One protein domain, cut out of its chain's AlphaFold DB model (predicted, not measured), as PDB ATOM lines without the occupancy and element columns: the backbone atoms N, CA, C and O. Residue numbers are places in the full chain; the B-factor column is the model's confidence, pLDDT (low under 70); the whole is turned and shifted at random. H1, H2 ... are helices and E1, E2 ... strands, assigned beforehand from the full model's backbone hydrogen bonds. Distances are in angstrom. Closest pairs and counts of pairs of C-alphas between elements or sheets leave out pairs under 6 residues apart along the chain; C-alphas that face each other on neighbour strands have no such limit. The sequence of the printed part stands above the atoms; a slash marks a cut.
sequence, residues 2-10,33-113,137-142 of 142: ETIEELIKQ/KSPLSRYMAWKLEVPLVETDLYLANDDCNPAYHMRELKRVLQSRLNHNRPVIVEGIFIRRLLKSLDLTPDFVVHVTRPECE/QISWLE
ATOM      1  N   GLU A   2     183.484 154.759 124.600       67.75
ATOM      2  CA  GLU A   2     182.763 155.979 124.225       67.75
ATOM      3  C   GLU A   2     181.533 156.116 125.132       67.75
ATOM      4  O   GLU A   2     180.887 155.125 125.484       67.75
ATOM      5  N   THR A   3     181.276 157.328 125.603       88.56
ATOM      6  CA  THR A   3     180.138 157.626 126.474       88.56
ATOM      7  C   THR A   3     178.834 157.606 125.679       88.56
ATOM      8  O   THR A   3     178.820 157.779 124.461       88.56
ATOM      9  N   ILE A   4     177.702 157.450 126.373       93.50
ATOM     10  CA  ILE A   4     176.377 157.515 125.733       93.50
ATOM     11  C   ILE A   4     176.199 158.853 124.991       93.50
ATOM     12  O   ILE A   4     175.669 158.871 123.887       93.50
ATOM     13  N   GLU A   5     176.676 159.969 125.548       94.38
ATOM     14  CA  GLU A   5     176.557 161.287 124.907       94.38
ATOM     15  C   GLU A   5     177.388 161.411 123.621       94.38
ATOM     16  O   GLU A   5     176.939 162.025 122.650       94.38
ATOM     17  N   GLU A   6     178.578 160.812 123.585       94.31
ATOM     18  CA  GLU A   6     179.413 160.766 122.381       94.31
ATOM     19  C   GLU A   6     178.747 159.929 121.280       94.31
ATOM     20  O   GLU A   6     178.613 160.417 120.154       94.31
ATOM     21  N   LEU A   7     178.187 158.762 121.631       95.56
ATOM     22  CA  LEU A   7     177.374 157.944 120.722       95.56
ATOM     23  C   LEU A   7     176.187 158.738 120.148       95.56
ATOM     24  O   LEU A   7     175.946 158.722 118.939       95.56
ATOM     25  N   ILE A   8     175.440 159.459 120.993       97.12
ATOM     26  CA  ILE A   8     174.319 160.292 120.530       97.12
ATOM     27  C   ILE A   8     174.809 161.341 119.534       97.12
ATOM     28  O   ILE A   8     174.221 161.486 118.463       97.12
ATOM     29  N   LYS A   9     175.898 162.049 119.843       96.25
ATOM     30  CA  LYS A   9     176.451 163.088 118.964       96.25
ATOM     31  C   LYS A   9     176.934 162.521 117.624       96.25
ATOM     32  O   LYS A   9     176.721 163.140 116.574       96.25
ATOM     33  N   GLN A  10     177.557 161.345 117.644       96.06
ATOM     34  CA  GLN A  10     177.977 160.629 116.443       96.06
ATOM     35  C   GLN A  10     176.763 160.286 115.571       96.06
ATOM     36  O   GLN A  10     176.721 160.650 114.394       96.06
ATOM     37  N   LYS A  33     169.269 147.331 127.820       96.19
ATOM     38  CA  LYS A  33     169.067 147.757 126.418       96.19
ATOM     39  C   LYS A  33     167.890 148.705 126.226       96.19
ATOM     40  O   LYS A  33     168.048 149.749 125.595       96.19
ATOM     41  N   SER A  34     166.717 148.367 126.759       97.00
ATOM     42  CA  SER A  34     165.499 149.149 126.521       97.00
ATOM     43  C   SER A  34     165.582 150.564 127.119       97.00
ATOM     44  O   SER A  34     165.235 151.511 126.414       97.00
ATOM     45  N   PRO A  35     166.107 150.782 128.349       96.62
ATOM     46  CA  PRO A  35     166.407 152.130 128.840       96.62
ATOM     47  C   PRO A  35     167.327 152.941 127.918       96.62
ATOM     48  O   PRO A  35     166.985 154.076 127.580       96.62
ATOM     49  N   LEU A  36     168.447 152.362 127.456       96.94
ATOM     50  CA  LEU A  36     169.348 153.037 126.512       96.94
ATOM     51  C   LEU A  36     168.637 153.357 125.194       96.94
ATOM     52  O   LEU A  36     168.707 154.481 124.710       96.94
ATOM     53  N   SER A  37     167.913 152.395 124.633       98.12
ATOM     54  CA  SER A  37     167.247 152.538 123.335       98.12
ATOM     55  C   SER A  37     166.159 153.603 123.364       98.12
ATOM     56  O   SER A  37     166.046 154.398 122.434       98.12
ATOM     57  N   ARG A  38     165.392 153.683 124.458       98.44
ATOM     58  CA  ARG A  38     164.402 154.749 124.679       98.44
ATOM     59  C   ARG A  38     165.072 156.112 124.835       98.44
ATOM     60  O   ARG A  38     164.582 157.091 124.274       98.44
ATOM     61  N   TYR A  39     166.203 156.178 125.540       97.88
ATOM     62  CA  TYR A  39     167.000 157.401 125.644       97.88
ATOM     63  C   TYR A  39     167.520 157.861 124.276       97.88
ATOM     64  O   TYR A  39     167.351 159.026 123.914       97.88
ATOM     65  N   MET A  40     168.080 156.940 123.486       98.06
ATOM     66  CA  MET A  40     168.529 157.200 122.118       98.06
ATOM     67  C   MET A  40     167.381 157.680 121.232       98.06
ATOM     68  O   MET A  40     167.517 158.697 120.560       98.06
ATOM     69  N   ALA A  41     166.233 157.004 121.265       98.44
ATOM     70  CA  ALA A  41     165.053 157.385 120.496       98.44
ATOM     71  C   ALA A  41     164.587 158.811 120.815       98.44
ATOM     72  O   ALA A  41     164.305 159.589 119.904       98.44
ATOM     73  N   TRP A  42     164.576 159.177 122.101       98.25
ATOM     74  CA  TRP A  42     164.266 160.535 122.538       98.25
ATOM     75  C   TRP A  42     165.293 161.559 122.036       98.25
ATOM     76  O   TRP A  42     164.909 162.564 121.445       98.25
ATOM     77  N   LYS A  43     166.592 161.307 122.234       97.81
ATOM     78  CA  LYS A  43     167.668 162.248 121.868       97.81
ATOM     79  C   LYS A  43     167.878 162.420 120.366       97.81
ATOM     80  O   LYS A  43     168.340 163.478 119.936       97.81
ATOM     81  N   LEU A  44     167.609 161.376 119.586       97.06
ATOM     82  CA  LEU A  44     167.789 161.360 118.134       97.06
ATOM     83  C   LEU A  44     166.503 161.724 117.380       97.06
ATOM     84  O   LEU A  44     166.555 161.907 116.166       97.06
ATOM     85  N   GLU A  45     165.363 161.801 118.078       96.94
ATOM     86  CA  GLU A  45     164.026 161.956 117.486       96.94
ATOM     87  C   GLU A  45     163.707 160.853 116.453       96.94
ATOM     88  O   GLU A  45     163.024 161.065 115.445       96.94
ATOM     89  N   VAL A  46     164.206 159.639 116.709       97.81
ATOM     90  CA  VAL A  46     164.031 158.462 115.847       97.81
ATOM     91  C   VAL A  46     163.093 157.461 116.527       97.81
ATOM     92  O   VAL A  46     163.306 157.132 117.690       97.81
ATOM     93  N   PRO A  47     162.075 156.923 115.827       98.06
ATOM     94  CA  PRO A  47     161.209 155.890 116.387       98.06
ATOM     95  C   PRO A  47     161.977 154.630 116.797       98.06
ATOM     96  O   PRO A  47     162.838 154.158 116.052       98.06
ATOM     97  N   LEU A  48     161.590 154.071 117.943       98.69
ATOM     98  CA  LEU A  48     162.063 152.793 118.463       98.69
ATOM     99  C   LEU A  48     161.040 151.688 118.190       98.69
ATOM    100  O   LEU A  48     159.845 151.865 118.424       98.69
ATOM    101  N   VAL A  49     161.529 150.540 117.735       98.50
ATOM    102  CA  VAL A  49     160.786 149.287 117.620       98.50
ATOM    103  C   VAL A  49     161.377 148.295 118.619       98.50
ATOM    104  O   VAL A  49     162.449 147.743 118.390       98.50
ATOM    105  N   GLU A  50     160.675 148.077 119.727       97.81
ATOM    106  CA  GLU A  50     161.012 147.037 120.708       97.81
ATOM    107  C   GLU A  50     160.465 145.699 120.194       97.81
ATOM    108  O   GLU A  50     159.257 145.568 119.963       97.81
ATOM    109  N   THR A  51     161.336 144.714 119.960       96.31
ATOM    110  CA  THR A  51     160.932 143.438 119.342       96.31
ATOM    111  C   THR A  51     159.979 142.638 120.215       96.31
ATOM    112  O   THR A  51     159.174 141.871 119.691       96.31
ATOM    113  N   ASP A  52     160.022 142.859 121.529       92.94
ATOM    114  CA  ASP A  52     159.169 142.191 122.513       92.94
ATOM    115  C   ASP A  52     157.677 142.452 122.250       92.94
ATOM    116  O   ASP A  52     156.837 141.589 122.490       92.94
ATOM    117  N   LEU A  53     157.337 143.603 121.652       94.31
ATOM    118  CA  LEU A  53     155.966 143.944 121.248       94.31
ATOM    119  C   LEU A  53     155.449 143.118 120.059       94.31
ATOM    120  O   LEU A  53     154.273 143.212 119.707       94.31
ATOM    121  N   TYR A  54     156.326 142.346 119.417       94.06
ATOM    122  CA  TYR A  54     156.016 141.500 118.270       94.06
ATOM    123  C   TYR A  54     156.163 140.017 118.591       94.06
ATOM    124  O   TYR A  54     156.072 139.216 117.664       94.06
ATOM    125  N   LEU A  55     156.388 139.633 119.850       91.19
ATOM    126  CA  LEU A  55     156.408 138.227 120.235       91.19
ATOM    127  C   LEU A  55     155.044 137.589 119.940       91.19
ATOM    128  O   LEU A  55     153.995 138.103 120.324       91.19
ATOM    129  N   ALA A  56     155.070 136.477 119.214       86.06
ATOM    130  CA  ALA A  56     153.943 135.580 119.078       86.06
ATOM    131  C   ALA A  56     153.863 134.729 120.352       86.06
ATOM    132  O   ALA A  56     154.888 134.309 120.886       86.06
ATOM    133  N   ASN A  57     152.650 134.494 120.849       67.50
ATOM    134  CA  ASN A  57     152.419 133.676 122.039       67.50
ATOM    135  C   ASN A  57     152.732 132.198 121.736       67.50
ATOM    136  O   ASN A  57     151.815 131.455 121.404       67.50
ATOM    137  N   ASP A  58     153.998 131.794 121.829       59.62
ATOM    138  CA  ASP A  58     154.424 130.392 121.828       59.62
ATOM    139  C   ASP A  58     155.518 130.176 122.891       59.62
ATOM    140  O   ASP A  58     156.510 130.900 122.963       59.62
ATOM    141  N   ASP A  59     155.322 129.159 123.730       53.34
ATOM    142  CA  ASP A  59     155.945 129.016 125.056       53.34
ATOM    143  C   ASP A  59     157.432 128.589 125.073       53.34
ATOM    144  O   ASP A  59     157.960 128.283 126.143       53.34
ATOM    145  N   CYS A  60     158.141 128.507 123.937       48.19
ATOM    146  CA  CYS A  60     159.464 127.847 123.914       48.19
ATOM    147  C   CYS A  60     160.566 128.490 123.048       48.19
ATOM    148  O   CYS A  60     161.668 127.954 122.991       48.19
ATOM    149  N   ASN A  61     160.319 129.606 122.364       59.81
ATOM    150  CA  ASN A  61     161.342 130.358 121.615       59.81
ATOM    151  C   ASN A  61     160.762 131.748 121.314       59.81
ATOM    152  O   ASN A  61     159.539 131.813 121.174       59.81
ATOM    153  N   PRO A  62     161.533 132.848 121.167       64.38
ATOM    154  CA  PRO A  62     160.937 134.106 120.752       64.38
ATOM    155  C   PRO A  62     160.530 133.975 119.278       64.38
ATOM    156  O   PRO A  62     161.287 134.255 118.348       64.38
ATOM    157  N   ALA A  63     159.325 133.458 119.061       82.56
ATOM    158  CA  ALA A  63     158.628 133.528 117.799       82.56
ATOM    159  C   ALA A  63     158.126 134.960 117.666       82.56
ATOM    160  O   ALA A  63     157.575 135.515 118.610       82.56
ATOM    161  N   TYR A  64     158.314 135.571 116.502       90.50
ATOM    162  CA  TYR A  64     157.830 136.923 116.251       90.50
ATOM    163  C   TYR A  64     156.739 136.906 115.186       90.50
ATOM    164  O   TYR A  64     156.738 136.083 114.267       90.50
ATOM    165  N   HIS A  65     155.855 137.893 115.238       93.50
ATOM    166  CA  HIS A  65     155.016 138.316 114.126       93.50
ATOM    167  C   HIS A  65     155.896 138.934 113.019       93.50
ATOM    168  O   HIS A  65     155.951 140.149 112.819       93.50
ATOM    169  N   MET A  66     156.640 138.069 112.312       93.75
ATOM    170  CA  MET A  66     157.718 138.430 111.379       93.75
ATOM    171  C   MET A  66     157.258 139.391 110.284       93.75
ATOM    172  O   MET A  66     157.970 140.323 109.911       93.75
ATOM    173  N   ARG A  67     156.051 139.174 109.757       95.12
ATOM    174  CA  ARG A  67     155.495 139.985 108.673       95.12
ATOM    175  C   ARG A  67     155.205 141.410 109.145       95.12
ATOM    176  O   ARG A  67     155.499 142.365 108.429       95.12
ATOM    177  N   GLU A  68     154.630 141.552 110.330       96.31
ATOM    178  CA  GLU A  68     154.271 142.819 110.957       96.31
ATOM    179  C   GLU A  68     155.530 143.604 111.331       96.31
ATOM    180  O   GLU A  68     155.649 144.774 110.960       96.31
ATOM    181  N   LEU A  69     156.502 142.937 111.959       97.12
ATOM    182  CA  LEU A  69     157.787 143.534 112.308       97.12
ATOM    183  C   LEU A  69     158.537 144.018 111.057       97.12
ATOM    184  O   LEU A  69     158.914 145.191 110.976       97.12
ATOM    185  N   LYS A  70     158.672 143.155 110.035       97.69
ATOM    186  CA  LYS A  70     159.293 143.520 108.749       97.69
ATOM    187  C   LYS A  70     158.607 144.731 108.133       97.69
ATOM    188  O   LYS A  70     159.278 145.666 107.701       97.69
ATOM    189  N   ARG A  71     157.270 144.738 108.115       97.81
ATOM    190  CA  ARG A  71     156.474 145.822 107.530       97.81
ATOM    191  C   ARG A  71     156.739 147.159 108.218       97.81
ATOM    192  O   ARG A  71     156.859 148.164 107.521       97.81
ATOM    193  N   VAL A  72     156.819 147.195 109.547       97.88
ATOM    194  CA  VAL A  72     157.052 148.445 110.289       97.88
ATOM    195  C   VAL A  72     158.460 148.983 110.035       97.88
ATOM    196  O   VAL A  72     158.598 150.163 109.703       97.88
ATOM    197  N   LEU A  73     159.481 148.123 110.088       98.31
ATOM    198  CA  LEU A  73     160.865 148.513 109.801       98.31
ATOM    199  C   LEU A  73     161.025 148.984 108.347       98.31
ATOM    200  O   LEU A  73     161.469 150.104 108.098       98.31
ATOM    201  N   GLN A  74     160.580 148.183 107.374       97.94
ATOM    202  CA  GLN A  74     160.695 148.522 105.952       97.94
ATOM    203  C   GLN A  74     159.886 149.757 105.568       97.94
ATOM    204  O   GLN A  74     160.335 150.535 104.734       97.94
ATOM    205  N   SER A  75     158.720 149.985 106.179       97.69
ATOM    206  CA  SER A  75     157.944 151.203 105.928       97.69
ATOM    207  C   SER A  75     158.767 152.456 106.231       97.69
ATOM    208  O   SER A  75     158.746 153.408 105.456       97.69
ATOM    209  N   ARG A  76     159.548 152.463 107.317       97.19
ATOM    210  CA  ARG A  76     160.430 153.589 107.657       97.19
ATOM    211  C   ARG A  76     161.541 153.759 106.626       97.19
ATOM    212  O   ARG A  76     161.689 154.847 106.066       97.19
ATOM    213  N   LEU A  77     162.254 152.671 106.345       97.81
ATOM    214  CA  LEU A  77     163.405 152.670 105.445       97.81
ATOM    215  C   LEU A  77     163.008 153.062 104.012       97.81
ATOM    216  O   LEU A  77     163.641 153.931 103.420       97.81
ATOM    217  N   ASN A  78     161.893 152.539 103.494       97.38
ATOM    218  CA  ASN A  78     161.386 152.860 102.154       97.38
ATOM    219  C   ASN A  78     160.951 154.328 102.003       97.38
ATOM    220  O   ASN A  78     160.974 154.861 100.898       97.38
ATOM    221  N   HIS A  79     160.579 154.999 103.098       96.50
ATOM    222  CA  HIS A  79     160.294 156.439 103.105       96.50
ATOM    223  C   HIS A  79     161.542 157.298 103.379       96.50
ATOM    224  O   HIS A  79     161.406 158.489 103.669       96.50
ATOM    225  N   ASN A  80     162.741 156.710 103.299       95.88
ATOM    226  CA  ASN A  80     164.024 157.347 103.588       95.88
ATOM    227  C   ASN A  80     164.101 157.927 105.011       95.88
ATOM    228  O   ASN A  80     164.570 159.046 105.217       95.88
ATOM    229  N   ARG A  81     163.592 157.184 106.001       96.69
ATOM    230  CA  ARG A  81     163.581 157.606 107.408       96.69
ATOM    231  C   ARG A  81     164.313 156.596 108.294       96.69
ATOM    232  O   ARG A  81     164.145 155.393 108.082       96.69
ATOM    233  N   PRO A  82     165.042 157.057 109.321       98.25
ATOM    234  CA  PRO A  82     165.751 156.162 110.223       98.25
ATOM    235  C   PRO A  82     164.795 155.436 111.174       98.25
ATOM    236  O   PRO A  82     163.660 155.878 111.405       98.25
ATOM    237  N   VAL A  83     165.251 154.325 111.741       98.69
ATOM    238  CA  VAL A  83     164.533 153.573 112.777       98.69
ATOM    239  C   VAL A  83     165.532 152.868 113.689       98.69
ATOM    240  O   VAL A  83     166.558 152.371 113.224       98.69
ATOM    241  N   ILE A  84     165.231 152.843 114.984       98.81
ATOM    242  CA  ILE A  84     165.965 152.051 115.971       98.81
ATOM    243  C   ILE A  84     165.166 150.775 116.218       98.81
ATOM    244  O   ILE A  84     163.942 150.830 116.351       98.81
ATOM    245  N   VAL A  85     165.838 149.635 116.293       98.69
ATOM    246  CA  VAL A  85     165.250 148.358 116.700       98.69
ATOM    247  C   VAL A  85     166.051 147.778 117.862       98.69
ATOM    248  O   VAL A  85     167.279 147.803 117.836       98.69
ATOM    249  N   GLU A  86     165.367 147.277 118.884       98.00
ATOM    250  CA  GLU A  86     165.993 146.702 120.080       98.00
ATOM    251  C   GLU A  86     165.414 145.327 120.391       98.00
ATOM    252  O   GLU A  86     164.202 145.132 120.287       98.00
ATOM    253  N   GLY A  87     166.288 144.400 120.782       95.69
ATOM    254  CA  GLY A  87     165.917 143.054 121.197       95.69
ATOM    255  C   GLY A  87     167.132 142.199 121.539       95.69
ATOM    256  O   GLY A  87     168.275 142.595 121.311       95.69
ATOM    257  N   ILE A  88     166.883 141.007 122.081       94.69
ATOM    258  CA  ILE A  88     167.905 139.954 122.153       94.69
ATOM    259  C   ILE A  88     168.040 139.280 120.778       94.69
ATOM    260  O   ILE A  88     167.069 139.193 120.028       94.69
ATOM    261  N   PHE A  89     169.239 138.806 120.431       95.06
ATOM    262  CA  PHE A  89     169.514 138.136 119.150       95.06
ATOM    263  C   PHE A  89     169.243 139.003 117.910       95.06
ATOM    264  O   PHE A  89     168.887 138.486 116.842       95.06
ATOM    265  N   ILE A  90     169.399 140.328 118.019       96.06
ATOM    266  CA  ILE A  90     168.845 141.252 117.022       96.06
ATOM    267  C   ILE A  90     169.422 141.035 115.620       96.06
ATOM    268  O   ILE A  90     168.691 141.112 114.634       96.06
ATOM    269  N   ARG A  91     170.711 140.689 115.496       96.50
ATOM    270  CA  ARG A  91     171.333 140.435 114.184       96.50
ATOM    271  C   ARG A  91     170.751 139.192 113.513       96.50
ATOM    272  O   ARG A  91     170.537 139.196 112.301       96.50
ATOM    273  N   ARG A  92     170.440 138.153 114.296       96.38
ATOM    274  CA  ARG A  92     169.786 136.929 113.814       96.38
ATOM    275  C   ARG A  92     168.376 137.231 113.329       96.38
ATOM    276  O   ARG A  92     167.994 136.782 112.249       96.38
ATOM    277  N   LEU A  93     167.629 138.022 114.099       95.94
ATOM    278  CA  LEU A  93     166.289 138.463 113.725       95.94
ATOM    279  C   LEU A  93     166.309 139.321 112.452       95.94
ATOM    280  O   LEU A  93     165.549 139.071 111.527       95.94
ATOM    281  N   LEU A  94     167.207 140.300 112.348       97.38
ATOM    282  CA  LEU A  94     167.301 141.137 111.151       97.38
ATOM    283  C   LEU A  94     167.695 140.326 109.910       97.38
ATOM    284  O   LEU A  94     167.069 140.489 108.862       97.38
ATOM    285  N   LYS A  95     168.628 139.373 110.043       96.94
ATOM    286  CA  LYS A  95     168.986 138.433 108.968       96.94
ATOM    287  C   LYS A  95     167.774 137.625 108.492       96.94
ATOM    288  O   LYS A  95     167.577 137.496 107.288       96.94
ATOM    289  N   SER A  96     166.931 137.122 109.398       95.62
ATOM    290  CA  SER A  96     165.717 136.377 109.014       95.62
ATOM    291  C   SER A  96     164.617 137.266 108.415       95.62
ATOM    292  O   SER A  96     163.776 136.781 107.659       95.62
ATOM    293  N   LEU A  97     164.652 138.576 108.681       96.50
ATOM    294  CA  LEU A  97     163.805 139.576 108.027       96.50
ATOM    295  C   LEU A  97     164.375 140.073 106.688       96.50
ATOM    296  O   LEU A  97     163.694 140.858 106.024       96.50
ATOM    297  N   ASP A  98     165.553 139.604 106.260       97.25
ATOM    298  CA  ASP A  98     166.283 140.121 105.092       97.25
ATOM    299  C   ASP A  98     166.568 141.632 105.221       97.25
ATOM    300  O   ASP A  98     166.285 142.440 104.338       97.25
ATOM    301  N   LEU A  99     167.044 142.024 106.406       97.62
ATOM    302  CA  LEU A  99     167.468 143.377 106.752       97.62
ATOM    303  C   LEU A  99     168.894 143.338 107.305       97.62
ATOM    304  O   LEU A  99     169.277 142.426 108.035       97.62
ATOM    305  N   THR A 100     169.685 144.356 106.983       96.94
ATOM    306  CA  THR A 100     171.028 144.551 107.538       96.94
ATOM    307  C   THR A 100     171.039 145.868 108.305       96.94
ATOM    308  O   THR A 100     170.607 146.873 107.740       96.94
ATOM    309  N   PRO A 101     171.458 145.887 109.583       98.00
ATOM    310  CA  PRO A 101     171.600 147.139 110.309       98.00
ATOM    311  C   PRO A 101     172.756 147.958 109.730       98.00
ATOM    312  O   PRO A 101     173.806 147.408 109.403       98.00
ATOM    313  N   ASP A 102     172.561 149.270 109.641       98.19
ATOM    314  CA  ASP A 102     173.600 150.222 109.244       98.19
ATOM    315  C   ASP A 102     174.517 150.592 110.420       98.19
ATOM    316  O   ASP A 102     175.613 151.113 110.223       98.19
ATOM    317  N   PHE A 103     174.048 150.374 111.651       98.19
ATOM    318  CA  PHE A 103     174.815 150.601 112.872       98.19
ATOM    319  C   PHE A 103     174.316 149.687 113.985       98.19
ATOM    320  O   PHE A 103     173.105 149.548 114.180       98.19
ATOM    321  N   VAL A 104     175.232 149.096 114.742       98.19
ATOM    322  CA  VAL A 104     174.918 148.217 115.866       98.19
ATOM    323  C   VAL A 104     175.543 148.743 117.147       98.19
ATOM    324  O   VAL A 104     176.748 148.967 117.227       98.19
ATOM    325  N   VAL A 105     174.709 148.887 118.170       97.75
ATOM    326  CA  VAL A 105     175.119 149.138 119.550       97.75
ATOM    327  C   VAL A 105     174.979 147.831 120.316       97.75
ATOM    328  O   VAL A 105     173.877 147.296 120.401       97.75
ATOM    329  N   HIS A 106     176.061 147.321 120.889       97.00
ATOM    330  CA  HIS A 106     176.007 146.207 121.827       97.00
ATOM    331  C   HIS A 106     176.094 146.731 123.260       97.00
ATOM    332  O   HIS A 106     176.979 147.522 123.598       97.00
ATOM    333  N   VAL A 107     175.136 146.320 124.086       95.81
ATOM    334  CA  VAL A 107     175.020 146.741 125.479       95.81
ATOM    335  C   VAL A 107     175.416 145.595 126.390       95.81
ATOM    336  O   VAL A 107     174.864 144.495 126.305       95.81
ATOM    337  N   THR A 108     176.322 145.885 127.312       94.81
ATOM    338  CA  THR A 108     176.776 144.963 128.345       94.81
ATOM    339  C   THR A 108     176.541 145.556 129.727       94.81
ATOM    340  O   THR A 108     176.459 146.772 129.923       94.81
ATOM    341  N   ARG A 109     176.453 144.686 130.725       92.81
ATOM    342  CA  ARG A 109     176.491 145.070 132.132       92.81
ATOM    343  C   ARG A 109     177.344 144.035 132.864       92.81
ATOM    344  O   ARG A 109     177.025 142.851 132.739       92.81
ATOM    345  N   PRO A 110     178.402 144.443 133.589       87.25
ATOM    346  CA  PRO A 110     179.146 143.529 134.443       87.25
ATOM    347  C   PRO A 110     178.182 142.757 135.347       87.25
ATOM    348  O   PRO A 110     177.185 143.318 135.801       87.25
ATOM    349  N   GLU A 111     178.447 141.467 135.551       85.06
ATOM    350  CA  GLU A 111     177.633 140.562 136.386       85.06
ATOM    351  C   GLU A 111     176.227 140.224 135.852       85.06
ATOM    352  O   GLU A 111     175.479 139.489 136.496       85.06
ATOM    353  N   CYS A 112     175.843 140.713 134.669       87.44
ATOM    354  CA  CYS A 112     174.586 140.338 134.028       87.44
ATOM    355  C   CYS A 112     174.838 139.340 132.895       87.44
ATOM    356  O   CYS A 112     175.186 139.718 131.778       87.44
ATOM    357  N   GLU A 113     174.624 138.057 133.181       85.94
ATOM    358  CA  GLU A 113     174.793 136.967 132.209       85.94
ATOM    359  C   GLU A 113     173.530 136.696 131.371       85.94
ATOM    360  O   GLU A 113     173.536 135.826 130.501       85.94
ATOM    361  N   GLN A 137     180.222 149.681 121.548       95.00
ATOM    362  CA  GLN A 137     180.084 148.960 122.816       95.00
ATOM    363  C   GLN A 137     179.690 149.932 123.937       95.00
ATOM    364  O   GLN A 137     180.383 150.932 124.152       95.00
ATOM    365  N   ILE A 138     178.602 149.651 124.659       93.94
ATOM    366  CA  ILE A 138     178.168 150.412 125.841       93.94
ATOM    367  C   ILE A 138     178.103 149.468 127.034       93.94
ATOM    368  O   ILE A 138     177.272 148.567 127.068       93.94
ATOM    369  N   SER A 139     178.939 149.713 128.041       92.19
ATOM    370  CA  SER A 139     178.863 149.005 129.316       92.19
ATOM    371  C   SER A 139     178.299 149.922 130.389       92.19
ATOM    372  O   SER A 139     178.853 150.997 130.630       92.19
ATOM    373  N   TRP A 140     177.242 149.489 131.072       85.88
ATOM    374  CA  TRP A 140     176.846 150.129 132.326       85.88
ATOM    375  C   TRP A 140     177.934 149.874 133.371       85.88
ATOM    376  O   TRP A 140     178.418 148.749 133.492       85.88
ATOM    377  N   LEU A 141     178.353 150.920 134.078       77.25
ATOM    378  CA  LEU A 141     179.170 150.786 135.284       77.25
ATOM    379  C   LEU A 141     178.233 150.615 136.488       77.25
ATOM    380  O   LEU A 141     177.062 150.993 136.400       77.25
ATOM    381  N   GLU A 142     178.743 150.012 137.562       54.69
ATOM    382  CA  GLU A 142     178.052 149.932 138.862       54.69
ATOM    383  C   GLU A 142     177.651 151.306 139.413       54.69
ATOM    384  O   GLU A 142     178.444 152.269 139.269       54.69
TER     385      GLU A 142
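This is residues 2 to 10, 33 to 113 and 137 to 142 of the 142 residues of an uncharacterized protein of Permianibacter aggregans (UniProt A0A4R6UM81). Two short parallel strands, E1 and E2, lie in the middle, between helix H2 over one face and helix H4 over the other. A second pair of parallel strands, E3 and E4, stands to the side beyond E2; H1 meets H2 on that side, and H5 lies near H4. The printed part has 96 residues with five named helices and four named strands, in the order H1 H2 E1 H3 H4 E2 H5 E3 E4; the class is mixed, helices and strands. The whole is compact, with a radius of gyration of the C-alphas of 14.2 A, and only just flat, spanning 36 by 35 by 20 A.

H1, residues 4 to 10, begins with C-alpha 4 at (176.377, 157.515, 125.733). H2, residues 33 to 44, is 16.0 A long, and the strand E1, residues 48 to 50, follows it. H3 holds residues 51 to 54. H4, residues 66 to 78, is the longest helix at 17.5 A, with C-alpha 66 at (157.718, 138.430, 111.379). E2 holds residues 83 to 86 and is 10.1 A long; H5 holds residues 90 to 96. E3, residues 103 to 108, is the longest strand at 16.6 A. E4, residues 137 to 139, ends with C-alpha 139 at (178.863, 149.005, 129.316).

E1 and E2 are parallel at 27 degrees, with N 49 and O 84 2.8 A apart, within hydrogen-bond range. E1, H3, H4 and E2 form a strand-helix-strand unit, two parallel neighbour strands with helices between, and its crossover is right-handed. The closest C-alphas of H2 and E1 are those of Ala 41 and Leu 48, 5.8 A apart; for H4 and E2 they are Arg 76 and Val 83, at 6.6 A. H2 and H4 are apart. H3 and H4 touch, by residues 66 to 69 of H4 alone, closest at the C-alphas of Tyr 54 and Leu 69, 6.5 A. H4 and H5 are near each other, as are E2 and E3. E3 and E4 are parallel at 25 degrees, with N 138 and O 106 at 2.9 A, within hydrogen-bond range. H1 and H2 only just touch, with 3 pairs of C-alphas within 8 A, by residues 40 to 44 of H2 alone; the closest are those of Ile 8 and Met 40, 6.8 A, at a steep tilt of 43 degrees, the same way. In H1, H2, H4 and H5 every O i to N i+4 pair is within hydrogen-bond range; H3 is too short for such a pair.

The C-alphas farthest apart, those of His 79 and Glu 111, are 40.7 A apart. Residues 11 to 32 are not printed, a gap of 18.6 A between C-alphas 10 and 33; residues 114 to 136 are not printed either, a gap of 16.1 A between C-alphas 113 and 137. The link from H3 to H4, 11 residues, is long. The mean pLDDT of the printed part is 92.3; residue 2, residues 57 to 62 and residue 142 are under 70.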